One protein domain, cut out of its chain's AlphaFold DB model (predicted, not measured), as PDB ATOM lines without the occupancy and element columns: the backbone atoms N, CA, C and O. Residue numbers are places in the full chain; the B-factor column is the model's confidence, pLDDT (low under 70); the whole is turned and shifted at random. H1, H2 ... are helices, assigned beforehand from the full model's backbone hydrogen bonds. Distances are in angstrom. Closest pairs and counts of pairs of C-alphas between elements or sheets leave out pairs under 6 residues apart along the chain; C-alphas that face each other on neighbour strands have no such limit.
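AT A GLANCE: This is residues 848 to 1022 of the 1022 residues of the protein "HTH La-type RNA-binding domain-containing protein" of Monascus purpureus (UniProt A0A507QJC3). The helices stand in two layers that the chain visits by turns along the longest axis: H3, H5 and H7 lie side by side in one layer, and H2, H4 and H6 make a looser second layer that crosses it steeply. H8 and H9 close one end of this array, while H1 and the long link, residues 864 to 876, lie at the other. The printed part has 175 residues with nine named helices, H1 to H9 in chain order, and no named strand; the class is all helix. It is compact, with a radius of gyration of the C-alphas of 17.2 A, and spans 54 by 37 by 25 A.

HOW THE PARTS SIT: The longest helix by residues is H2, residues 877 to 896; with residues 886 to 894 alone it touches H3, residues 904 to 919, at a steep tilt of 47 degrees, opposite ways, the closest C-alphas being those of Ala 890 and Asp 905, 4.9 A apart. H3 is the hub, touching four helices. One is H1, residues 858 to 863, with closest C-alphas Phe 861 and Phe 912 at 7.5 A. H3, H4, residues 923 to 939, and H5, residues 943 to 957, form an up-and-down bundle, each helix running against the one before. H3 and H4 are a hairpin, with closest C-alphas Trp 913 and Phe 929 at 6.9 A. H4 and H5 are another, with Ala 933 and Gly 945 closest at 4.3 A. H3 and H5 touch at a shallow tilt of 11 degrees, the same way, with the C-alphas of Ser 914 and Phe 952 closest at 4.6 A. H5 touches H7, residues 981 to 996, at a shallow tilt of 15 degrees, the same way, with Gly 954 and Thr 990 closest at 5.9 A between C-alphas. H6, residues 965 to 977, touches H7 at a steep tilt of 50 degrees, with C-alphas Val 975 and Arg 984 closest at 5.3 A. H6 also touches H8, residues 1002 to 1009, with C-alphas Ala 968 and Ile 1008 closest at 6.3 A. H9, residues 1014 to 1021, touches H7 only just about perpendicular, at 71 degrees, with C-alphas Arg 992 and Leu 1020 closest at 5.2 A. H2 and H4 are apart. In H2 and H4 to H9 every O i to N i+4 pair is within hydrogen-bond range; in H1 it is 1 of 2, in H3 10 of 12.

IN THESE COORDINATES: H2 is 29.1 A long from C-alpha 877 at (-10.469, 5.320, 7.770) to C-alpha 896. H4 measures 23.5 A, H3 23.3 A, H7 21.4 A and H5 20.8 A. H9 ends with C-alpha 1021 at (-41.211, 38.983, 19.737).

THE WHOLE: The C-alphas of Val 872 and Gly 1015 are farthest apart, 55.3 A. The printed part has no cut, and its long link is H1 to H2. Mean pLDDT of the printed part is 75.2; residues 848 to 881, 897 to 902, 978 to 982 and 998 to 999 are under 70.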
ATOM      1  N   ASP A 848     -12.904   5.577  19.611       63.78
ATOM      2  CA  ASP A 848     -13.574   4.469  18.925       63.78
ATOM      3  C   ASP A 848     -14.953   4.840  18.359       63.78
ATOM      4  O   ASP A 848     -15.457   4.151  17.469       63.78
ATOM      5  N   LEU A 849     -15.551   5.947  18.809       64.56
ATOM      6  CA  LEU A 849     -16.728   6.544  18.182       64.56
ATOM      7  C   LEU A 849     -16.338   7.460  17.010       64.56
ATOM      8  O   LEU A 849     -17.004   7.416  15.974       64.56
ATOM      9  N   ILE A 850     -15.194   8.161  17.072       65.81
ATOM     10  CA  ILE A 850     -14.615   8.842  15.893       65.81
ATOM     11  C   ILE A 850     -14.278   7.819  14.797       65.81
ATOM     12  O   ILE A 850     -14.546   8.074  13.628       65.81
ATOM     13  N   LYS A 851     -13.784   6.619  15.134       61.62
ATOM     14  CA  LYS A 851     -13.544   5.530  14.159       61.62
ATOM     15  C   LYS A 851     -14.825   5.017  13.482       61.62
ATOM     16  O   LYS A 851     -14.743   4.511  12.366       61.62
ATOM     17  N   LYS A 852     -15.995   5.165  14.118       58.34
ATOM     18  CA  LYS A 852     -17.312   4.794  13.559       58.34
ATOM     19  C   LYS A 852     -17.973   5.926  12.765       58.34
ATOM     20  O   LYS A 852     -18.804   5.647  11.904       58.34
ATOM     21  N   LEU A 853     -17.615   7.186  13.027       61.09
ATOM     22  CA  LEU A 853     -18.146   8.346  12.307       61.09
ATOM     23  C   LEU A 853     -17.762   8.317  10.818       61.09
ATOM     24  O   LEU A 853     -16.615   8.100  10.426       61.09
ATOM     25  N   VAL A 854     -18.753   8.533   9.957       52.12
ATOM     26  CA  VAL A 854     -18.627   8.389   8.503       52.12
ATOM     27  C   VAL A 854     -18.334   9.753   7.866       52.12
ATOM     28  O   VAL A 854     -19.222  10.459   7.399       52.12
ATOM     29  N   PHE A 855     -17.053  10.130   7.823       57.66
ATOM     30  CA  PHE A 855     -16.599  11.393   7.221       57.66
ATOM     31  C   PHE A 855     -16.647  11.343   5.682       57.66
ATOM     32  O   PHE A 855     -15.651  11.062   5.006       57.66
ATOM     33  N   VAL A 856     -17.838  11.597   5.130       41.16
ATOM     34  CA  VAL A 856     -18.078  11.718   3.681       41.16
ATOM     35  C   VAL A 856     -17.441  12.990   3.120       41.16
ATOM     36  O   VAL A 856     -16.810  12.941   2.064       41.16
ATOM     37  N   ASP A 857     -17.575  14.116   3.827       45.47
ATOM     38  CA  ASP A 857     -17.271  15.430   3.263       45.47
ATOM     39  C   ASP A 857     -15.765  15.755   3.248       45.47
ATOM     40  O   ASP A 857     -15.134  16.061   4.262       45.47
ATOM     41  N   VAL A 858     -15.184  15.680   2.050       39.44
ATOM     42  CA  VAL A 858     -13.777  16.009   1.770       39.44
ATOM     43  C   VAL A 858     -13.547  17.523   1.676       39.44
ATOM     44  O   VAL A 858     -12.411  17.986   1.806       39.44
ATOM     45  N   GLY A 859     -14.604  18.296   1.416       43.78
ATOM     46  CA  GLY A 859     -14.544  19.745   1.267       43.78
ATOM     47  C   GLY A 859     -14.285  20.438   2.598       43.78
ATOM     48  O   GLY A 859     -13.483  21.369   2.649       43.78
ATOM     49  N   LEU A 860     -14.890  19.943   3.683       50.69
ATOM     50  CA  LEU A 860     -14.831  20.601   4.988       50.69
ATOM     51  C   LEU A 860     -13.400  20.741   5.529       50.69
ATOM     52  O   LEU A 860     -12.966  21.852   5.821       50.69
ATOM     53  N   PHE A 861     -12.617  19.657   5.546       51.03
ATOM     54  CA  PHE A 861     -11.204  19.694   5.956       51.03
ATOM     55  C   PHE A 861     -10.360  20.660   5.103       51.03
ATOM     56  O   PHE A 861      -9.490  21.349   5.626       51.03
ATOM     57  N   ARG A 862     -10.639  20.771   3.794       48.62
ATOM     58  CA  ARG A 862      -9.953  21.742   2.920       48.62
ATOM     59  C   ARG A 862     -10.358  23.189   3.205       48.62
ATOM     60  O   ARG A 862      -9.527  24.076   3.036       48.62
ATOM     61  N   LYS A 863     -11.611  23.426   3.607       47.28
ATOM     62  CA  LYS A 863     -12.162  24.760   3.890       47.28
ATOM     63  C   LYS A 863     -11.766  25.272   5.283       47.28
ATOM     64  O   LYS A 863     -11.554  26.465   5.442       47.28
ATOM     65  N   VAL A 864     -11.574  24.362   6.243       47.56
ATOM     66  CA  VAL A 864     -11.129  24.617   7.631       47.56
ATOM     67  C   VAL A 864      -9.587  24.581   7.760       47.56
ATOM     68  O   VAL A 864      -9.030  24.367   8.828       47.56
ATOM     69  N   GLY A 865      -8.845  24.742   6.658       41.00
ATOM     70  CA  GLY A 865      -7.372  24.818   6.652       41.00
ATOM     71  C   GLY A 865      -6.616  23.502   6.916       41.00
ATOM     72  O   GLY A 865      -5.454  23.385   6.523       41.00
ATOM     73  N   LEU A 866      -7.270  22.490   7.497       46.59
ATOM     74  CA  LEU A 866      -6.747  21.149   7.786       46.59
ATOM     75  C   LEU A 866      -6.408  20.350   6.512       46.59
ATOM     76  O   LEU A 866      -7.102  19.401   6.142       46.59
ATOM     77  N   ARG A 867      -5.293  20.683   5.848       35.75
ATOM     78  CA  ARG A 867      -4.723  19.879   4.754       35.75
ATOM     79  C   ARG A 867      -4.315  18.491   5.282       35.75
ATOM     80  O   ARG A 867      -3.318  18.398   5.999       35.75
ATOM     81  N   PRO A 868      -4.976  17.383   4.890       35.03
ATOM     82  CA  PRO A 868      -4.530  16.058   5.299       35.03
ATOM     83  C   PRO A 868      -3.246  15.730   4.527       35.03
ATOM     84  O   PRO A 868      -3.286  15.517   3.316       35.03
ATOM     85  N   ARG A 869      -2.093  15.686   5.208       32.69
ATOM     86  CA  ARG A 869      -0.761  15.474   4.594       32.69
ATOM     87  C   ARG A 869      -0.532  14.085   3.955       32.69
ATOM     88  O   ARG A 869       0.596  13.767   3.586       32.69
ATOM     89  N   PHE A 870      -1.568  13.257   3.809       30.64
ATOM     90  CA  PHE A 870      -1.504  11.939   3.172       30.64
ATOM     91  C   PHE A 870      -2.356  11.883   1.896       30.64
ATOM     92  O   PHE A 870      -3.584  11.967   1.947       30.64
ATOM     93  N   ARG A 871      -1.694  11.654   0.758       37.75
ATOM     94  CA  ARG A 871      -2.316  11.265  -0.515       37.75
ATOM     95  C   ARG A 871      -2.125   9.758  -0.713       37.75
ATOM     96  O   ARG A 871      -1.160   9.346  -1.344       37.75
ATOM     97  N   VAL A 872      -3.015   8.963  -0.121       32.84
ATOM     98  CA  VAL A 872      -3.094   7.503  -0.299       32.84
ATOM     99  C   VAL A 872      -4.569   7.095  -0.318       32.84
ATOM    100  O   VAL A 872      -5.358   7.590   0.494       32.84
ATOM    101  N   ASP A 873      -4.938   6.202  -1.232       36.03
ATOM    102  CA  ASP A 873      -6.318   5.907  -1.644       36.03
ATOM    103  C   ASP A 873      -7.104   4.993  -0.676       36.03
ATOM    104  O   ASP A 873      -7.707   3.998  -1.061       36.03
ATOM    105  N   SER A 874      -7.132   5.362   0.609       34.62
ATOM    106  CA  SER A 874      -7.920   4.714   1.678       34.62
ATOM    107  C   SER A 874      -8.722   5.761   2.463       34.62
ATOM    108  O   SER A 874      -8.614   5.926   3.679       34.62
ATOM    109  N   HIS A 875      -9.512   6.538   1.719       48.88
ATOM    110  CA  HIS A 875      -9.954   7.880   2.103       48.88
ATOM    111  C   HIS A 875     -10.963   8.016   3.258       48.88
ATOM    112  O   HIS A 875     -11.140   9.140   3.724       48.88
ATOM    113  N   ARG A 876     -11.613   6.947   3.741       43.09
ATOM    114  CA  ARG A 876     -12.445   7.020   4.963       43.09
ATOM    115  C   ARG A 876     -11.575   6.889   6.212       43.09
ATOM    116  O   ARG A 876     -11.307   7.885   6.869       43.09
ATOM    117  N   LEU A 877     -11.066   5.685   6.479       40.66
ATOM    118  CA  LEU A 877     -10.469   5.320   7.770       40.66
ATOM    119  C   LEU A 877      -9.279   6.211   8.184       40.66
ATOM    120  O   LEU A 877      -9.155   6.547   9.359       40.66
ATOM    121  N   ILE A 878      -8.458   6.655   7.224       46.56
ATOM    122  CA  ILE A 878      -7.300   7.532   7.482       46.56
ATOM    123  C   ILE A 878      -7.730   8.944   7.931       46.56
ATOM    124  O   ILE A 878      -7.000   9.599   8.669       46.56
ATOM    125  N   ARG A 879      -8.915   9.437   7.535       58.50
ATOM    126  CA  ARG A 879      -9.423  10.732   8.033       58.50
ATOM    127  C   ARG A 879      -9.820  10.638   9.499       58.50
ATOM    128  O   ARG A 879      -9.519  11.551  10.257       58.50
ATOM    129  N   ASN A 880     -10.437   9.527   9.896       62.88
ATOM    130  CA  ASN A 880     -10.840   9.284  11.276       62.88
ATOM    131  C   ASN A 880      -9.614   9.255  12.201       62.88
ATOM    132  O   ASN A 880      -9.632   9.914  13.236       62.88
ATOM    133  N   THR A 881      -8.532   8.561  11.818       64.31
ATOM    134  CA  THR A 881      -7.287   8.550  12.607       64.31
ATOM    135  C   THR A 881      -6.622   9.924  12.641       64.31
ATOM    136  O   THR A 881      -6.325  10.409  13.722       64.31
ATOM    137  N   VAL A 882      -6.492  10.614  11.501       72.25
ATOM    138  CA  VAL A 882      -5.913  11.972  11.465       72.25
ATOM    139  C   VAL A 882      -6.721  12.970  12.308       72.25
ATOM    140  O   VAL A 882      -6.125  13.844  12.931       72.25
ATOM    141  N   LEU A 883      -8.051  12.835  12.380       77.00
ATOM    142  CA  LEU A 883      -8.893  13.653  13.258       77.00
ATOM    143  C   LEU A 883      -8.701  13.307  14.744       77.00
ATOM    144  O   LEU A 883      -8.641  14.222  15.560       77.00
ATOM    145  N   ILE A 884      -8.571  12.023  15.099       80.25
ATOM    146  CA  ILE A 884      -8.239  11.580  16.466       80.25
ATOM    147  C   ILE A 884      -6.888  12.159  16.898       80.25
ATOM    148  O   ILE A 884      -6.788  12.775  17.958       80.25
ATOM    149  N   ASP A 885      -5.863  12.007  16.059       79.06
ATOM    150  CA  ASP A 885      -4.501  12.463  16.339       79.06
ATOM    151  C   ASP A 885      -4.427  13.999  16.433       79.06
ATOM    152  O   ASP A 885      -3.707  14.541  17.275       79.06
ATOM    153  N   PHE A 886      -5.206  14.711  15.607       83.75
ATOM    154  CA  PHE A 886      -5.334  16.167  15.667       83.75
ATOM    155  C   PHE A 886      -6.079  16.635  16.924       83.75
ATOM    156  O   PHE A 886      -5.557  17.481  17.644       83.75
ATOM    157  N   ARG A 887      -7.244  16.052  17.243       87.38
ATOM    158  CA  ARG A 887      -8.009  16.362  18.464       87.38
ATOM    159  C   ARG A 887      -7.155  16.152  19.714       87.38
ATOM    160  O   ARG A 887      -7.081  17.043  20.549       87.38
ATOM    161  N   LYS A 888      -6.444  15.025  19.811       86.81
ATOM    162  CA  LYS A 888      -5.519  14.755  20.925       86.81
ATOM    163  C   LYS A 888      -4.415  15.796  21.041       86.81
ATOM    164  O   LYS A 888      -4.097  16.203  22.150       86.81
ATOM    165  N   ARG A 889      -3.844  16.237  19.918       84.81
ATOM    166  CA  ARG A 889      -2.825  17.294  19.906       84.81
ATOM    167  C   ARG A 889      -3.387  18.642  20.353       84.81
ATOM    168  O   ARG A 889      -2.722  19.324  21.120       84.81
ATOM    169  N   ALA A 890      -4.580  19.008  19.890       86.75
ATOM    170  CA  ALA A 890      -5.239  20.257  20.257       86.75
ATOM    171  C   ALA A 890      -5.572  20.297  21.760       86.75
ATOM    172  O   ALA A 890      -5.206  21.252  22.436       86.75
ATOM    173  N   LEU A 891      -6.160  19.220  22.299       86.88
ATOM    174  CA  LEU A 891      -6.456  19.092  23.732       86.88
ATOM    175  C   LEU A 891      -5.174  19.064  24.581       86.88
ATOM    176  O   LEU A 891      -5.054  19.824  25.531       86.88
ATOM    177  N   ALA A 892      -4.161  18.283  24.193       85.38
ATOM    178  CA  ALA A 892      -2.887  18.262  24.914       85.38
ATOM    179  C   ALA A 892      -2.147  19.614  24.870       85.38
ATOM    180  O   ALA A 892      -1.411  19.925  25.799       85.38
ATOM    181  N   LYS A 893      -2.330  20.423  23.815       82.94
ATOM    182  CA  LYS A 893      -1.848  21.811  23.782       82.94
ATOM    183  C   LYS A 893      -2.633  22.699  24.740       82.94
ATOM    184  O   LYS A 893      -1.995  23.333  25.570       82.94
ATOM    185  N   ARG A 894      -3.974  22.666  24.688       84.75
ATOM    186  CA  ARG A 894      -4.860  23.374  25.631       84.75
ATOM    187  C   ARG A 894      -4.412  23.130  27.073       84.75
ATOM    188  O   ARG A 894      -4.224  24.080  27.824       84.75
ATOM    189  N   ASP A 895      -4.195  21.879  27.459       81.88
ATOM    190  CA  ASP A 895      -3.833  21.527  28.838       81.88
ATOM    191  C   ASP A 895      -2.433  22.034  29.256       81.88
ATOM    192  O   ASP A 895      -2.160  22.175  30.446       81.88
ATOM    193  N   LEU A 896      -1.559  22.359  28.294       78.25
ATOM    194  CA  LEU A 896      -0.235  22.958  28.515       78.25
ATOM    195  C   LEU A 896      -0.249  24.502  28.472       78.25
ATOM    196  O   LEU A 896       0.577  25.142  29.124       78.25
ATOM    197  N   THR A 897      -1.160  25.121  27.717       68.44
ATOM    198  CA  THR A 897      -1.259  26.580  27.524       68.44
ATOM    199  C   THR A 897      -2.045  27.257  28.649       68.44
ATOM    200  O   THR A 897      -3.213  27.615  28.516       68.44
ATOM    201  N   LEU A 898      -1.397  27.476  29.793       58.84
ATOM    202  CA  LEU A 898      -2.043  28.089  30.963       58.84
ATOM    203  C   LEU A 898      -2.495  29.555  30.779       58.84
ATOM    204  O   LEU A 898      -3.280  30.040  31.590       58.84
ATOM    205  N   ILE A 899      -2.007  30.277  29.760       51.31
ATOM    206  CA  ILE A 899      -2.267  31.714  29.557       51.31
ATOM    207  C   ILE A 899      -2.441  32.024  28.063       51.31
ATOM    208  O   ILE A 899      -1.584  31.640  27.280       51.31
ATOM    209  N   GLN A 900      -3.527  32.745  27.741       53.69
ATOM    210  CA  GLN A 900      -3.903  33.597  26.580       53.69
ATOM    211  C   GLN A 900      -3.276  33.493  25.168       53.69
ATOM    212  O   GLN A 900      -3.877  34.058  24.250       53.69
ATOM    213  N   ASP A 901      -2.165  32.805  24.922       48.22
ATOM    214  CA  ASP A 901      -1.674  32.569  23.565       48.22
ATOM    215  C   ASP A 901      -2.692  31.741  22.767       48.22
ATOM    216  O   ASP A 901      -3.193  30.704  23.210       48.22
ATOM    217  N   GLY A 902      -3.036  32.229  21.575       58.31
ATOM    218  CA  GLY A 902      -4.110  31.664  20.765       58.31
ATOM    219  C   GLY A 902      -3.769  30.277  20.223       58.31
ATOM    220  O   GLY A 902      -3.112  30.165  19.186       58.31
ATOM    221  N   ASP A 903      -4.276  29.226  20.874       70.38
ATOM    222  CA  ASP A 903      -4.189  27.841  20.400       70.38
ATOM    223  C   ASP A 903      -4.885  27.659  19.044       70.38
ATOM    224  O   ASP A 903      -6.052  27.276  18.942       70.38
ATOM    225  N   CYS A 904      -4.134  27.893  17.973       79.19
ATOM    226  CA  CYS A 904      -4.585  27.701  16.599       79.19
ATOM    227  C   CYS A 904      -5.079  26.266  16.321       79.19
ATOM    228  O   CYS A 904      -6.022  26.097  15.552       79.19
ATOM    229  N   ASP A 905      -4.522  25.242  16.982       82.94
ATOM    230  CA  ASP A 905      -5.036  23.866  16.894       82.94
ATOM    231  C   ASP A 905      -6.444  23.752  17.525       82.94
ATOM    232  O   ASP A 905      -7.301  23.066  16.969       82.94
ATOM    233  N   MET A 906      -6.721  24.450  18.637       87.00
ATOM    234  CA  MET A 906      -8.056  24.484  19.256       87.00
ATOM    235  C   MET A 906      -9.043  25.340  18.459       87.00
ATOM    236  O   MET A 906     -10.175  24.908  18.262       87.00
ATOM    237  N   GLU A 907      -8.644  26.505  17.933       86.12
ATOM    238  CA  GLU A 907      -9.524  27.309  17.068       86.12
ATOM    239  C   GLU A 907      -9.949  26.518  15.820       86.12
ATOM    240  O   GLU A 907     -11.126  26.492  15.455       86.12
ATOM    241  N   VAL A 908      -9.006  25.802  15.202       86.62
ATOM    242  CA  VAL A 908      -9.271  24.929  14.054       86.62
ATOM    243  C   VAL A 908     -10.142  23.724  14.441       86.62
ATOM    244  O   VAL A 908     -10.998  23.324  13.650       86.62
ATOM    245  N   LEU A 909      -9.999  23.172  15.653       88.38
ATOM    246  CA  LEU A 909     -10.889  22.125  16.168       88.38
ATOM    247  C   LEU A 909     -12.319  22.649  16.405       88.38
ATOM    248  O   LEU A 909     -13.284  21.992  16.010       88.38
ATOM    249  N   TYR A 910     -12.468  23.860  16.950       90.00
ATOM    250  CA  TYR A 910     -13.761  24.524  17.120       90.00
ATOM    251  C   TYR A 910     -14.437  24.856  15.784       90.00
ATOM    252  O   TYR A 910     -15.629  24.598  15.625       90.00
ATOM    253  N   GLN A 911     -13.689  25.362  14.798       89.25
ATOM    254  CA  GLN A 911     -14.196  25.599  13.442       89.25
ATOM    255  C   GLN A 911     -14.577  24.287  12.733       89.25
ATOM    256  O   GLN A 911     -15.526  24.247  11.945       89.25
ATOM    257  N   PHE A 912     -13.857  23.195  13.012       88.94
ATOM    258  CA  PHE A 912     -14.206  21.870  12.512       88.94
ATOM    259  C   PHE A 912     -15.530  21.380  13.112       88.94
ATOM    260  O   PHE A 912     -16.426  20.996  12.356       88.94
ATOM    261  N   TRP A 913     -15.688  21.425  14.440       89.69
ATOM    262  CA  TRP A 913     -16.930  21.021  15.102       89.69
ATOM    263  C   TRP A 913     -18.119  21.887  14.672       89.69
ATOM    264  O   TRP A 913     -19.166  21.327  14.332       89.69
ATOM    265  N   SER A 914     -17.954  23.215  14.599       90.19
ATOM    266  CA  SER A 914     -19.055  24.131  14.277       90.19
ATOM    267  C   SER A 914     -19.652  23.900  12.893       90.19
ATOM    268  O   SER A 914     -20.865  23.995  12.732       90.19
ATOM    269  N   HIS A 915     -18.842  23.525  11.899       85.69
ATOM    270  CA  HIS A 915     -19.354  23.152  10.581       85.69
ATOM    271  C   HIS A 915     -19.751  21.669  10.467       85.69
ATOM    272  O   HIS A 915     -20.702  21.343   9.752       85.69
ATOM    273  N   PHE A 916     -19.037  20.748  11.126       86.50
ATOM    274  CA  PHE A 916     -19.298  19.312  10.977       86.50
ATOM    275  C   PHE A 916     -20.648  18.914  11.582       86.50
ATOM    276  O   PHE A 916     -21.420  18.193  10.942       86.50
ATOM    277  N   LEU A 917     -20.957  19.417  12.782       88.12
ATOM    278  CA  LEU A 917     -22.148  19.035  13.545       88.12
ATOM    279  C   LEU A 917     -23.463  19.492  12.886       88.12
ATOM    280  O   LEU A 917     -24.461  18.788  13.005       88.12
ATOM    281  N   VAL A 918     -23.459  20.585  12.108       85.94
ATOM    282  CA  VAL A 918     -24.620  21.054  11.306       85.94
ATOM    283  C   VAL A 918     -25.032  20.026  10.240       85.94
ATOM    284  O   VAL A 918     -26.188  19.955   9.814       85.94
ATOM    285  N   SER A 919     -24.081  19.211   9.772       83.06
ATOM    286  CA  SER A 919     -24.334  18.196   8.743       83.06
ATOM    287  C   SER A 919     -24.358  16.764   9.261       83.06
ATOM    288  O   SER A 919     -25.038  15.928   8.672       83.06
ATOM    289  N   ASN A 920     -23.646  16.482  10.349       82.44
ATOM    290  CA  ASN A 920     -23.489  15.154  10.929       82.44
ATOM    291  C   ASN A 920     -23.485  15.284  12.459       82.44
ATOM    292  O   ASN A 920     -22.438  15.154  13.098       82.44
ATOM    293  N   PHE A 921     -24.642  15.605  13.045       84.62
ATOM    294  CA  PHE A 921     -24.732  15.799  14.488       84.62
ATOM    295  C   PHE A 921     -24.322  14.535  15.251       84.62
ATOM    296  O   PHE A 921     -24.713  13.417  14.912       84.62
ATOM    297  N   ASN A 922     -23.532  14.736  16.298       84.75
ATOM    298  CA  ASN A 922     -23.139  13.714  17.248       84.75
ATOM    299  C   ASN A 922     -23.165  14.357  18.635       84.75
ATOM    300  O   ASN A 922     -22.329  15.212  18.921       84.75
ATOM    301  N   GLU A 923     -24.123  13.934  19.458       86.06
ATOM    302  CA  GLU A 923     -24.356  14.396  20.832       86.06
ATOM    303  C   GLU A 923     -23.057  14.526  21.636       86.06
ATOM    304  O   GLU A 923     -22.806  15.558  22.246       86.06
ATOM    305  N   GLN A 924     -22.179  13.519  21.601       83.25
ATOM    306  CA  GLN A 924     -20.988  13.519  22.449       83.25
ATOM    307  C   GLN A 924     -19.868  14.436  21.944       83.25
ATOM    308  O   GLN A 924     -19.217  15.076  22.765       83.25
ATOM    309  N   MET A 925     -19.674  14.580  20.625       85.50
ATOM    310  CA  MET A 925     -18.788  15.636  20.100       85.50
ATOM    311  C   MET A 925     -19.360  17.034  20.331       85.50
ATOM    312  O   MET A 925     -18.600  17.972  20.536       85.50
ATOM    313  N   TYR A 926     -20.684  17.183  20.290       89.50
ATOM    314  CA  TYR A 926     -21.356  18.439  20.600       89.50
ATOM    315  C   TYR A 926     -21.209  18.812  22.085       89.50
ATOM    316  O   TYR A 926     -20.844  19.944  22.391       89.50
ATOM    317  N   ASN A 927     -21.404  17.857  22.996       90.06
ATOM    318  CA  ASN A 927     -21.224  18.054  24.432       90.06
ATOM    319  C   ASN A 927     -19.759  18.358  24.774       90.06
ATOM    320  O   ASN A 927     -19.500  19.293  25.525       90.06
ATOM    321  N   GLU A 928     -18.796  17.646  24.176       89.56
ATOM    322  CA  GLU A 928     -17.366  17.970  24.298       89.56
ATOM    323  C   GLU A 928     -17.065  19.395  23.800       89.56
ATOM    324  O   GLU A 928     -16.492  20.193  24.539       89.56
ATOM    325  N   PHE A 929     -17.505  19.741  22.585       92.06
ATOM    326  CA  PHE A 929     -17.351  21.079  22.005       92.06
ATOM    327  C   PHE A 929     -17.925  22.166  22.923       92.06
ATOM    328  O   PHE A 929     -17.227  23.128  23.241       92.06
ATOM    329  N   ARG A 930     -19.168  22.000  23.387       91.06
ATOM    330  CA  ARG A 930     -19.850  22.945  24.274       91.06
ATOM    331  C   ARG A 930     -19.130  23.099  25.611       91.06
ATOM    332  O   ARG A 930     -18.896  24.232  26.023       91.06
ATOM    333  N   CYS A 931     -18.771  22.000  26.276       90.75
ATOM    334  CA  CYS A 931     -18.054  22.046  27.551       90.75
ATOM    335  C   CYS A 931     -16.710  22.770  27.400       90.75
ATOM    336  O   CYS A 931     -16.441  23.702  28.151       90.75
ATOM    337  N   LEU A 932     -15.909  22.412  26.392       89.88
ATOM    338  CA  LEU A 932     -14.599  23.027  26.157       89.88
ATOM    339  C   LEU A 932     -14.697  24.514  25.789       89.88
ATOM    340  O   LEU A 932     -13.876  25.303  26.260       89.88
ATOM    341  N   ALA A 933     -15.698  24.897  24.988       90.56
ATOM    342  CA  ALA A 933     -15.935  26.275  24.558       90.56
ATOM    343  C   ALA A 933     -16.450  27.184  25.686       90.56
ATOM    344  O   ALA A 933     -16.119  28.369  25.713       90.56
ATOM    345  N   LEU A 934     -17.258  26.648  26.608       88.06
ATOM    346  CA  LEU A 934     -17.714  27.376  27.794       88.06
ATOM    347  C   LEU A 934     -16.610  27.466  28.856       88.06
ATOM    348  O   LEU A 934     -16.434  28.533  29.433       88.06
ATOM    349  N   ASP A 935     -15.821  26.405  29.043       88.44
ATOM    350  CA  ASP A 935     -14.655  26.410  29.936       88.44
ATOM    351  C   ASP A 935     -13.549  27.367  29.444       88.44
ATOM    352  O   ASP A 935     -13.007  28.136  30.232       88.44
ATOM    353  N   ASP A 936     -13.281  27.444  28.133       87.25
ATOM    354  CA  ASP A 936     -12.373  28.465  27.573       87.25
ATOM    355  C   ASP A 936     -12.879  29.894  27.834       87.25
ATOM    356  O   ASP A 936     -12.085  30.803  28.093       87.25
ATOM    357  N   LEU A 937     -14.198  30.104  27.806       85.81
ATOM    358  CA  LEU A 937     -14.803  31.397  28.109       85.81
ATOM    359  C   LEU A 937     -14.702  31.743  29.605       85.81
ATOM    360  O   LEU A 937     -14.389  32.887  29.926       85.81
ATOM    361  N   SER A 938     -14.934  30.793  30.518       84.31
ATOM    362  CA  SER A 938     -14.896  31.048  31.968       84.31
ATOM    363  C   SER A 938     -13.491  31.035  32.573       84.31
ATOM    364  O   SER A 938     -13.188  31.886  33.403       84.31
ATOM    365  N   ALA A 939     -12.632  30.093  32.175       81.44
ATOM    366  CA  ALA A 939     -11.305  29.900  32.761       81.44
ATOM    367  C   ALA A 939     -10.201  30.684  32.033       81.44
ATOM    368  O   ALA A 939      -9.205  31.049  32.654       81.44
ATOM    369  N   ARG A 940     -10.359  30.955  30.727       78.62
ATOM    370  CA  ARG A 940      -9.328  31.610  29.891       78.62
ATOM    371  C   ARG A 940      -9.762  32.945  29.282       78.62
ATOM    372  O   ARG A 940      -8.949  33.597  28.630       78.62
ATOM    373  N   ASN A 941     -11.021  33.354  29.479       80.38
ATOM    374  CA  ASN A 941     -11.637  34.521  28.830       80.38
ATOM    375  C   ASN A 941     -11.474  34.494  27.290       80.38
ATOM    376  O   ASN A 941     -11.316  35.533  26.648       80.38
ATOM    377  N   ASN A 942     -11.463  33.293  26.694       82.19
ATOM    378  CA  ASN A 942     -11.231  33.080  25.269       82.19
ATOM    379  C   ASN A 942     -12.560  32.870  24.529       82.19
ATOM    380  O   ASN A 942     -13.198  31.821  24.614       82.19
ATOM    381  N   TYR A 943     -12.953  33.876  23.751       84.75
ATOM    382  CA  TYR A 943     -14.221  33.898  23.023       84.75
ATOM    383  C   TYR A 943     -14.216  33.028  21.757       84.75
ATOM    384  O   TYR A 943     -15.278  32.834  21.172       84.75
ATOM    385  N   ASN A 944     -13.077  32.480  21.317       85.94
ATOM    386  CA  ASN A 944     -12.992  31.759  20.041       85.94
ATOM    387  C   ASN A 944     -13.912  30.529  20.012       85.94
ATOM    388  O   ASN A 944     -14.736  30.409  19.106       85.94
ATOM    389  N   GLY A 945     -13.833  29.651  21.018       88.06
ATOM    390  CA  GLY A 945     -14.711  28.478  21.112       88.06
ATOM    391  C   GLY A 945     -16.188  28.864  21.209       88.06
ATOM    392  O   GLY A 945     -17.023  28.323  20.483       88.06
ATOM    393  N   PHE A 946     -16.501  29.858  22.045       89.81
ATOM    394  CA  PHE A 946     -17.858  30.379  22.218       89.81
ATOM    395  C   PHE A 946     -18.443  30.946  20.916       89.81
ATOM    396  O   PHE A 946     -19.556  30.595  20.530       89.81
ATOM    397  N   ASN A 947     -17.684  31.763  20.186       89.62
ATOM    398  CA  ASN A 947     -18.119  32.356  18.922       89.62
ATOM    399  C   ASN A 947     -18.397  31.281  17.860       89.62
ATOM    400  O   ASN A 947     -19.399  31.372  17.151       89.62
ATOM    401  N   ARG A 948     -17.584  30.214  17.798       91.31
ATOM    402  CA  ARG A 948     -17.858  29.050  16.934       91.31
ATOM    403  C   ARG A 948     -19.092  28.260  17.383       91.31
ATOM    404  O   ARG A 948     -19.783  27.698  16.536       91.31
ATOM    405  N   LEU A 949     -19.400  28.219  18.680       91.56
ATOM    406  CA  LEU A 949     -20.613  27.581  19.206       91.56
ATOM    407  C   LEU A 949     -21.877  28.390  18.848       91.56
ATOM    408  O   LEU A 949     -22.878  27.811  18.430       91.56
ATOM    409  N   ILE A 950     -21.814  29.725  18.900       90.81
ATOM    410  CA  ILE A 950     -22.881  30.606  18.390       90.81
ATOM    411  C   ILE A 950     -23.033  30.476  16.861       90.81
ATOM    412  O   ILE A 950     -24.159  30.385  16.368       90.81
ATOM    413  N   GLU A 951     -21.928  30.389  16.108       89.75
ATOM    414  CA  GLU A 951     -21.925  30.127  14.655       89.75
ATOM    415  C   GLU A 951     -22.596  28.778  14.320       89.75
ATOM    416  O   GLU A 951     -23.391  28.695  13.379       89.75
ATOM    417  N   PHE A 952     -22.339  27.736  15.122       91.00
ATOM    418  CA  PHE A 952     -22.995  26.428  15.025       91.00
ATOM    419  C   PHE A 952     -24.510  26.516  15.250       91.00
ATOM    420  O   PHE A 952     -25.274  25.976  14.443       91.00
ATOM    421  N   TYR A 953     -24.958  27.204  16.306       89.56
ATOM    422  CA  TYR A 953     -26.388  27.374  16.570       89.56
ATOM    423  C   TYR A 953     -27.075  28.146  15.439       89.56
ATOM    424  O   TYR A 953     -28.065  27.658  14.901       89.56
ATOM    425  N   GLY A 954     -26.520  29.285  15.002       87.38
ATOM    426  CA  GLY A 954     -27.048  30.068  13.874       87.38
ATOM    427  C   GLY A 954     -27.142  29.262  12.574       87.38
ATOM    428  O   GLY A 954     -28.168  29.278  11.894       87.38
ATOM    429  N   SER A 955     -26.105  28.478  12.268       86.56
ATOM    430  CA  SER A 955     -26.076  27.597  11.091       86.56
ATOM    431  C   SER A 955     -27.073  26.435  11.179       86.56
ATOM    432  O   SER A 955     -27.582  25.982  10.155       86.56
ATOM    433  N   SER A 956     -27.361  25.951  12.389       86.56
ATOM    434  CA  SER A 956     -28.349  24.891  12.632       86.56
ATOM    435  C   SER A 956     -29.785  25.428  12.600       86.56
ATOM    436  O   SER A 956     -30.676  24.755  12.091       86.56
ATOM    437  N   LEU A 957     -30.002  26.655  13.089       83.75
ATOM    438  CA  LEU A 957     -31.278  27.378  13.049       83.75
ATOM    439  C   LEU A 957     -31.771  27.568  11.610       83.75
ATOM    440  O   LEU A 957     -32.859  27.108  11.256       83.75
ATOM    441  N   CYS A 958     -30.935  28.191  10.780       81.75
ATOM    442  CA  CYS A 958     -31.236  28.525   9.387       81.75
ATOM    443  C   CYS A 958     -31.057  27.349   8.406       81.75
ATOM    444  O   CYS A 958     -31.120  27.548   7.194       81.75
ATOM    445  N   GLY A 959     -30.780  26.135   8.897       79.12
ATOM    446  CA  GLY A 959     -30.577  24.951   8.065       79.12
ATOM    447  C   GLY A 959     -31.874  24.201   7.739       79.12
ATOM    448  O   GLY A 959     -32.802  24.146   8.544       79.12
ATOM    449  N   ASP A 960     -31.901  23.517   6.589       72.06
ATOM    450  CA  ASP A 960     -33.002  22.612   6.202       72.06
ATOM    451  C   ASP A 960     -33.169  21.411   7.155       72.06
ATOM    452  O   ASP A 960     -34.216  20.753   7.183       72.06
ATOM    453  N   ARG A 961     -32.117  21.086   7.918       79.25
ATOM    454  CA  ARG A 961     -32.115  20.000   8.902       79.25
ATOM    455  C   ARG A 961     -32.802  20.418  10.200       79.25
ATOM    456  O   ARG A 961     -32.706  21.557  10.645       79.25
ATOM    457  N   LEU A 962     -33.452  19.435  10.820       80.38
ATOM    458  CA  LEU A 962     -34.023  19.552  12.158       80.38
ATOM    459  C   LEU A 962     -32.912  19.751  13.200       80.38
ATOM    460  O   LEU A 962     -31.984  18.941  13.254       80.38
ATOM    461  N   ILE A 963     -33.027  20.783  14.039       82.88
ATOM    462  CA  ILE A 963     -32.110  20.994  15.171       82.88
ATOM    463  C   ILE A 963     -32.286  19.849  16.190       82.88
ATOM    464  O   ILE A 963     -33.426  19.512  16.536       82.88
ATOM    465  N   PRO A 964     -31.189  19.259  16.700       84.75
ATOM    466  CA  PRO A 964     -31.220  18.297  17.802       84.75
ATOM    467  C   PRO A 964     -31.907  18.843  19.059       84.75
ATOM    468  O   PRO A 964     -31.825  20.034  19.353       84.75
ATOM    469  N   GLY A 965     -32.560  17.963  19.825       82.31
ATOM    470  CA  GLY A 965     -33.286  18.346  21.041       82.31
ATOM    471  C   GLY A 965     -32.393  19.047  22.064       82.31
ATOM    472  O   GLY A 965     -32.711  20.169  22.457       82.31
ATOM    473  N   GLU A 966     -31.260  18.423  22.412       84.88
ATOM    474  CA  GLU A 966     -30.283  19.009  23.339       84.88
ATOM    475  C   GLU A 966     -29.777  20.372  22.849       84.88
ATOM    476  O   GLU A 966     -29.828  21.342  23.591       84.88
ATOM    477  N   ALA A 967     -29.374  20.493  21.578       86.25
ATOM    478  CA  ALA A 967     -28.815  21.738  21.043       86.25
ATOM    479  C   ALA A 967     -29.815  22.914  21.038       86.25
ATOM    480  O   ALA A 967     -29.409  24.068  21.181       86.25
ATOM    481  N   ALA A 968     -31.117  22.641  20.892       85.44
ATOM    482  CA  ALA A 968     -32.163  23.655  21.036       85.44
ATOM    483  C   ALA A 968     -32.384  24.050  22.508       85.44
ATOM    484  O   ALA A 968     -32.521  25.237  22.810       85.44
ATOM    485  N   GLN A 969     -32.381  23.075  23.424       87.25
ATOM    486  CA  GLN A 969     -32.478  23.309  24.870       87.25
ATOM    487  C   GLN A 969     -31.277  24.097  25.390       87.25
ATOM    488  O   GLN A 969     -31.458  25.111  26.052       87.25
ATOM    489  N   ASP A 970     -30.068  23.702  25.008       87.75
ATOM    490  CA  ASP A 970     -28.812  24.325  25.410       87.75
ATOM    491  C   ASP A 970     -28.649  25.757  24.896       87.75
ATOM    492  O   ASP A 970     -28.043  26.574  25.588       87.75
ATOM    493  N   LEU A 971     -29.206  26.096  23.727       86.81
ATOM    494  CA  LEU A 971     -29.259  27.478  23.242       86.81
ATOM    495  C   LEU A 971     -30.192  28.345  24.103       86.81
ATOM    496  O   LEU A 971     -29.815  29.452  24.488       86.81
ATOM    497  N   VAL A 972     -31.392  27.853  24.426       85.62
ATOM    498  CA  VAL A 972     -32.346  28.567  25.297       85.62
ATOM    499  C   VAL A 972     -31.787  28.693  26.720       85.62
ATOM    500  O   VAL A 972     -31.836  29.769  27.316       85.62
ATOM    501  N   ASP A 973     -31.159  27.634  27.230       86.00
ATOM    502  CA  ASP A 973     -30.431  27.639  28.496       86.00
ATOM    503  C   ASP A 973     -29.260  28.622  28.489       86.00
ATOM    504  O   ASP A 973     -29.055  29.297  29.491       86.00
ATOM    505  N   LEU A 974     -28.521  28.762  27.385       85.19
ATOM    506  CA  LEU A 974     -27.438  29.740  27.268       85.19
ATOM    507  C   LEU A 974     -27.974  31.179  27.333       85.19
ATOM    508  O   LEU A 974     -27.419  32.009  28.049       85.19
ATOM    509  N   VAL A 975     -29.092  31.466  26.658       82.25
ATOM    510  CA  VAL A 975     -29.771  32.771  26.752       82.25
ATOM    511  C   VAL A 975     -30.285  33.043  28.175       82.25
ATOM    512  O   VAL A 975     -30.236  34.188  28.625       82.25
ATOM    513  N   ARG A 976     -30.732  32.009  28.906       81.19
ATOM    514  CA  ARG A 976     -31.237  32.137  30.286       81.19
ATOM    515  C   ARG A 976     -30.124  32.237  31.345       81.19
ATOM    516  O   ARG A 976     -30.286  32.978  32.308       81.19
ATOM    517  N   LYS A 977     -29.027  31.483  31.198       72.00
ATOM    518  CA  LYS A 977     -28.009  31.242  32.246       72.00
ATOM    519  C   LYS A 977     -26.726  32.068  32.105       72.00
ATOM    520  O   LYS A 977     -25.966  32.147  33.065       72.00
ATOM    521  N   GLN A 978     -26.438  32.656  30.942       69.75
ATOM    522  CA  GLN A 978     -25.152  33.326  30.723       69.75
ATOM    523  C   GLN A 978     -25.099  34.706  31.407       69.75
ATOM    524  O   GLN A 978     -25.646  35.685  30.904       69.75
ATOM    525  N   SER A 979     -24.390  34.806  32.536       48.91
ATOM    526  CA  SER A 979     -24.271  36.050  33.320       48.91
ATOM    527  C   SER A 979     -23.467  37.163  32.635       48.91
ATOM    528  O   SER A 979     -23.587  38.328  33.009       48.91
ATOM    529  N   SER A 980     -22.631  36.845  31.639       61.09
ATOM    530  CA  SER A 980     -21.874  37.859  30.899       61.09
ATOM    531  C   SER A 980     -22.731  38.500  29.801       61.09
ATOM    532  O   SER A 980     -23.109  37.851  28.824       61.09
ATOM    533  N   ASN A 981     -22.987  39.810  29.934       62.16
ATOM    534  CA  ASN A 981     -23.823  40.598  29.013       62.16
ATOM    535  C   ASN A 981     -23.470  40.384  27.530       62.16
ATOM    536  O   ASN A 981     -24.365  40.303  26.694       62.16
ATOM    537  N   HIS A 982     -22.182  40.248  27.196       68.00
ATOM    538  CA  HIS A 982     -21.738  39.991  25.823       68.00
ATOM    539  C   HIS A 982     -22.151  38.597  25.315       68.00
ATOM    540  O   HIS A 982     -22.721  38.486  24.231       68.00
ATOM    541  N   GLY A 983     -21.939  37.543  26.114       72.56
ATOM    542  CA  GLY A 983     -22.294  36.170  25.746       72.56
ATOM    543  C   GLY A 983     -23.807  35.968  25.627       72.56
ATOM    544  O   GLY A 983     -24.277  35.422  24.627       72.56
ATOM    545  N   ARG A 984     -24.584  36.488  26.591       77.62
ATOM    546  CA  ARG A 984     -26.054  36.477  26.515       77.62
ATOM    547  C   ARG A 984     -26.565  37.276  25.317       77.62
ATOM    548  O   ARG A 984     -27.449  36.794  24.617       77.62
ATOM    549  N   SER A 985     -25.998  38.456  25.053       78.25
ATOM    550  CA  SER A 985     -26.382  39.291  23.907       78.25
ATOM    551  C   SER A 985     -26.133  38.582  22.571       78.25
ATOM    552  O   SER A 985     -27.032  38.555  21.737       78.25
ATOM    553  N   LEU A 986     -24.981  37.924  22.385       82.38
ATOM    554  CA  LEU A 986     -24.691  37.149  21.170       82.38
ATOM    555  C   LEU A 986     -25.656  35.966  20.980       82.38
ATOM    556  O   LEU A 986     -26.197  35.788  19.889       82.38
ATOM    557  N   ALA A 987     -25.913  35.183  22.033       82.56
ATOM    558  CA  ALA A 987     -26.850  34.059  21.968       82.56
ATOM    559  C   ALA A 987     -28.290  34.522  21.673       82.56
ATOM    560  O   ALA A 987     -28.955  33.973  20.793       82.56
ATOM    561  N   LEU A 988     -28.748  35.576  22.362       84.62
ATOM    562  CA  LEU A 988     -30.078  36.153  22.179       84.62
ATOM    563  C   LEU A 988     -30.221  36.788  20.796       84.62
ATOM    564  O   LEU A 988     -31.238  36.574  20.146       84.62
ATOM    565  N   HIS A 989     -29.212  37.520  20.317       84.88
ATOM    566  CA  HIS A 989     -29.204  38.105  18.978       84.88
ATOM    567  C   HIS A 989     -29.345  37.026  17.901       84.88
ATOM    568  O   HIS A 989     -30.212  37.150  17.044       84.88
ATOM    569  N   THR A 990     -28.550  35.951  17.965       85.94
ATOM    570  CA  THR A 990     -28.603  34.847  16.989       85.94
ATOM    571  C   THR A 990     -29.945  34.106  17.014       85.94
ATOM    572  O   THR A 990     -30.466  33.739  15.960       85.94
ATOM    573  N   LEU A 991     -30.548  33.922  18.195       84.38
ATOM    574  CA  LEU A 991     -31.889  33.345  18.315       84.38
ATOM    575  C   LEU A 991     -32.972  34.301  17.775       84.38
ATOM    576  O   LEU A 991     -33.867  33.871  17.050       84.38
ATOM    577  N   ARG A 992     -32.872  35.602  18.078       85.25
ATOM    578  CA  ARG A 992     -33.837  36.648  17.695       85.25
ATOM    579  C   ARG A 992     -33.783  36.998  16.211       85.25
ATOM    580  O   ARG A 992     -34.842  37.234  15.637       85.25
ATOM    581  N   SER A 993     -32.607  36.982  15.578       83.31
ATOM    582  CA  SER A 993     -32.487  37.133  14.124       83.31
ATOM    583  C   SER A 993     -33.131  35.939  13.421       83.31
ATOM    584  O   SER A 993     -34.095  36.124  12.688       83.31
ATOM    585  N   ALA A 994     -32.752  34.701  13.762       82.44
ATOM    586  CA  ALA A 994     -33.375  33.505  13.185       82.44
ATOM    587  C   ALA A 994     -34.909  33.474  13.372       82.44
ATOM    588  O   ALA A 994     -35.645  33.136  12.445       82.44
ATOM    589  N   TRP A 995     -35.412  33.870  14.547       82.56
ATOM    590  CA  TRP A 995     -36.851  33.927  14.839       82.56
ATOM    591  C   TRP A 995     -37.615  34.973  14.005       82.56
ATOM    592  O   TRP A 995     -38.785  34.756  13.670       82.56
ATOM    593  N   ARG A 996     -36.966  36.097  13.666       80.56
ATOM    594  CA  ARG A 996     -37.571  37.247  12.967       80.56
ATOM    595  C   ARG A 996     -37.373  37.233  11.454       80.56
ATOM    596  O   ARG A 996     -38.303  37.580  10.735       80.56
ATOM    597  N   ASP A 997     -36.217  36.784  10.976       73.62
ATOM    598  CA  ASP A 997     -35.830  36.805   9.558       73.62
ATOM    599  C   ASP A 997     -36.641  35.814   8.697       73.62
ATOM    600  O   ASP A 997     -36.525  35.802   7.472       73.62
ATOM    601  N   GLY A 998     -37.447  34.941   9.317       63.84
ATOM    602  CA  GLY A 998     -38.299  33.957   8.635       63.84
ATOM    603  C   GLY A 998     -37.542  32.785   7.992       63.84
ATOM    604  O   GLY A 998     -38.169  31.835   7.533       63.84
ATOM    605  N   SER A 999     -36.208  32.824   8.011       66.44
ATOM    606  CA  SER A 999     -35.281  31.786   7.543       66.44
ATOM    607  C   SER A 999     -35.282  30.517   8.406       66.44
ATOM    608  O   SER A 999     -34.821  29.464   7.966       66.44
ATOM    609  N   LEU A1000     -35.816  30.595   9.627       75.94
ATOM    610  CA  LEU A1000     -35.985  29.462  10.527       75.94
ATOM    611  C   LEU A1000     -36.988  28.452   9.948       75.94
ATOM    612  O   LEU A1000     -38.196  28.700   9.925       75.94
ATOM    613  N   SER A1001     -36.482  27.286   9.533       77.81
ATOM    614  CA  SER A1001     -37.292  26.157   9.055       77.81
ATOM    615  C   SER A1001     -38.483  25.905   9.981       77.81
ATOM    616  O   SER A1001     -38.323  25.841  11.201       77.81
ATOM    617  N   ARG A1002     -39.689  25.718   9.422       78.94
ATOM    618  CA  ARG A1002     -40.933  25.559  10.201       78.94
ATOM    619  C   ARG A1002     -40.807  24.514  11.319       78.94
ATOM    620  O   ARG A1002     -41.282  24.748  12.425       78.94
ATOM    621  N   LYS A1003     -40.113  23.404  11.051       82.75
ATOM    622  CA  LYS A1003     -39.877  22.326  12.026       82.75
ATOM    623  C   LYS A1003     -38.914  22.745  13.144       82.75
ATOM    624  O   LYS A1003     -39.099  22.343  14.287       82.75
ATOM    625  N   ASN A1004     -37.920  23.578  12.832       84.06
ATOM    626  CA  ASN A1004     -37.025  24.184  13.821       84.06
ATOM    627  C   ASN A1004     -37.786  25.197  14.681       84.06
ATOM    628  O   ASN A1004     -37.639  25.184  15.898       84.06
ATOM    629  N   ARG A1005     -38.669  26.004  14.074       83.81
ATOM    630  CA  ARG A1005     -39.555  26.924  14.799       83.81
ATOM    631  C   ARG A1005     -40.475  26.183  15.768       83.81
ATOM    632  O   ARG A1005     -40.488  26.523  16.941       83.81
ATOM    633  N   GLU A1006     -41.173  25.146  15.306       84.38
ATOM    634  CA  GLU A1006     -42.021  24.284  16.147       84.38
ATOM    635  C   GLU A1006     -41.209  23.619  17.278       84.38
ATOM    636  O   GLU A1006     -41.668  23.550  18.419       84.38
ATOM    637  N   ARG A1007     -39.964  23.191  17.008       84.00
ATOM    638  CA  ARG A1007     -39.089  22.586  18.025       84.00
ATOM    639  C   ARG A1007     -38.608  23.588  19.077       84.00
ATOM    640  O   ARG A1007     -38.572  23.233  20.251       84.00
ATOM    641  N   ILE A1008     -38.279  24.814  18.685       84.94
ATOM    642  CA  ILE A1008     -37.840  25.879  19.600       84.94
ATOM    643  C   ILE A1008     -39.021  26.432  20.402       84.94
ATOM    644  O   ILE A1008     -38.887  26.621  21.604       84.94
ATOM    645  N   ASP A1009     -40.196  26.605  19.790       83.94
ATOM    646  CA  ASP A1009     -41.405  27.037  20.507       83.94
ATOM    647  C   ASP A1009     -41.827  26.014  21.579       83.94
ATOM    648  O   ASP A1009     -42.338  26.392  22.626       83.94
ATOM    649  N   SER A1010     -41.519  24.721  21.380       85.06
ATOM    650  CA  SER A1010     -41.700  23.669  22.400       85.06
ATOM    651  C   SER A1010     -40.694  23.706  23.568       85.06
ATOM    652  O   SER A1010     -40.777  22.872  24.468       85.06
ATOM    653  N   VAL A1011     -39.726  24.629  23.539       84.00
ATOM    654  CA  VAL A1011     -38.607  24.754  24.496       84.00
ATOM    655  C   VAL A1011     -38.481  26.181  25.069       84.00
ATOM    656  O   VAL A1011     -37.828  26.375  26.092       84.00
ATOM    657  N   LEU A1012     -39.113  27.183  24.450       83.75
ATOM    658  CA  LEU A1012     -39.117  28.572  24.914       83.75
ATOM    659  C   LEU A1012     -40.078  28.803  26.087       83.75
ATOM    660  O   LEU A1012     -41.279  28.561  25.987       83.75
ATOM    661  N   ASP A1013     -39.568  29.417  27.157       81.19
ATOM    662  CA  ASP A1013     -40.410  30.013  28.195       81.19
ATOM    663  C   ASP A1013     -41.210  31.196  27.622       81.19
ATOM    664  O   ASP A1013     -40.698  31.972  26.808       81.19
ATOM    665  N   ALA A1014     -42.423  31.432  28.134       76.69
ATOM    666  CA  ALA A1014     -43.255  32.574  27.737       76.69
ATOM    667  C   ALA A1014     -42.543  33.940  27.884       76.69
ATOM    668  O   ALA A1014     -42.763  34.845  27.079       76.69
ATOM    669  N   GLY A1015     -41.651  34.080  28.875       78.75
ATOM    670  CA  GLY A1015     -40.836  35.285  29.070       78.75
ATOM    671  C   GLY A1015     -39.808  35.507  27.956       78.75
ATOM    672  O   GLY A1015     -39.745  36.600  27.395       78.75
ATOM    673  N   LEU A1016     -39.055  34.464  27.581       80.44
ATOM    674  CA  LEU A1016     -38.082  34.534  26.484       80.44
ATOM    675  C   LEU A1016     -38.778  34.700  25.132       80.44
ATOM    676  O   LEU A1016     -38.330  35.491  24.308       80.44
ATOM    677  N   ARG A1017     -39.921  34.041  24.917       80.88
ATOM    678  CA  ARG A1017     -40.748  34.251  23.721       80.88
ATOM    679  C   ARG A1017     -41.157  35.719  23.560       80.88
ATOM    680  O   ARG A1017     -40.980  36.281  22.482       80.88
ATOM    681  N   ALA A1018     -41.605  36.370  24.635       80.69
ATOM    682  CA  ALA A1018     -41.905  37.802  24.622       80.69
ATOM    683  C   ALA A1018     -40.655  38.686  24.402       80.69
ATOM    684  O   ALA A1018     -40.779  39.790  23.877       80.69
ATOM    685  N   GLU A1019     -39.453  38.231  24.774       81.62
ATOM    686  CA  GLU A1019     -38.177  38.921  24.505       81.62
ATOM    687  C   GLU A1019     -37.703  38.770  23.039       81.62
ATOM    688  O   GLU A1019     -37.018  39.653  22.525       81.62
ATOM    689  N   LEU A1020     -38.115  37.703  22.341       80.81
ATOM    690  CA  LEU A1020     -37.862  37.476  20.907       80.81
ATOM    691  C   LEU A1020     -38.892  38.161  19.989       80.81
ATOM    692  O   LEU A1020     -38.573  38.542  18.858       80.81
ATOM    693  N   GLU A1021     -40.137  38.291  20.457       77.12
ATOM    694  CA  GLU A1021     -41.211  38.983  19.737       77.12
ATOM    695  C   GLU A1021     -41.055  40.520  19.824       77.12
ATOM    696  O   GLU A1021     -41.272  41.194  18.812       77.12
ATOM    697  N   LYS A1022     -40.565  41.062  20.955       74.62
ATOM    698  CA  LYS A1022     -40.018  42.437  21.079       74.62
ATOM    699  C   LYS A1022     -38.860  42.686  20.119       74.62
ATOM    700  O   LYS A1022     -38.726  43.804  19.576       74.62
TER     701      LYS A1022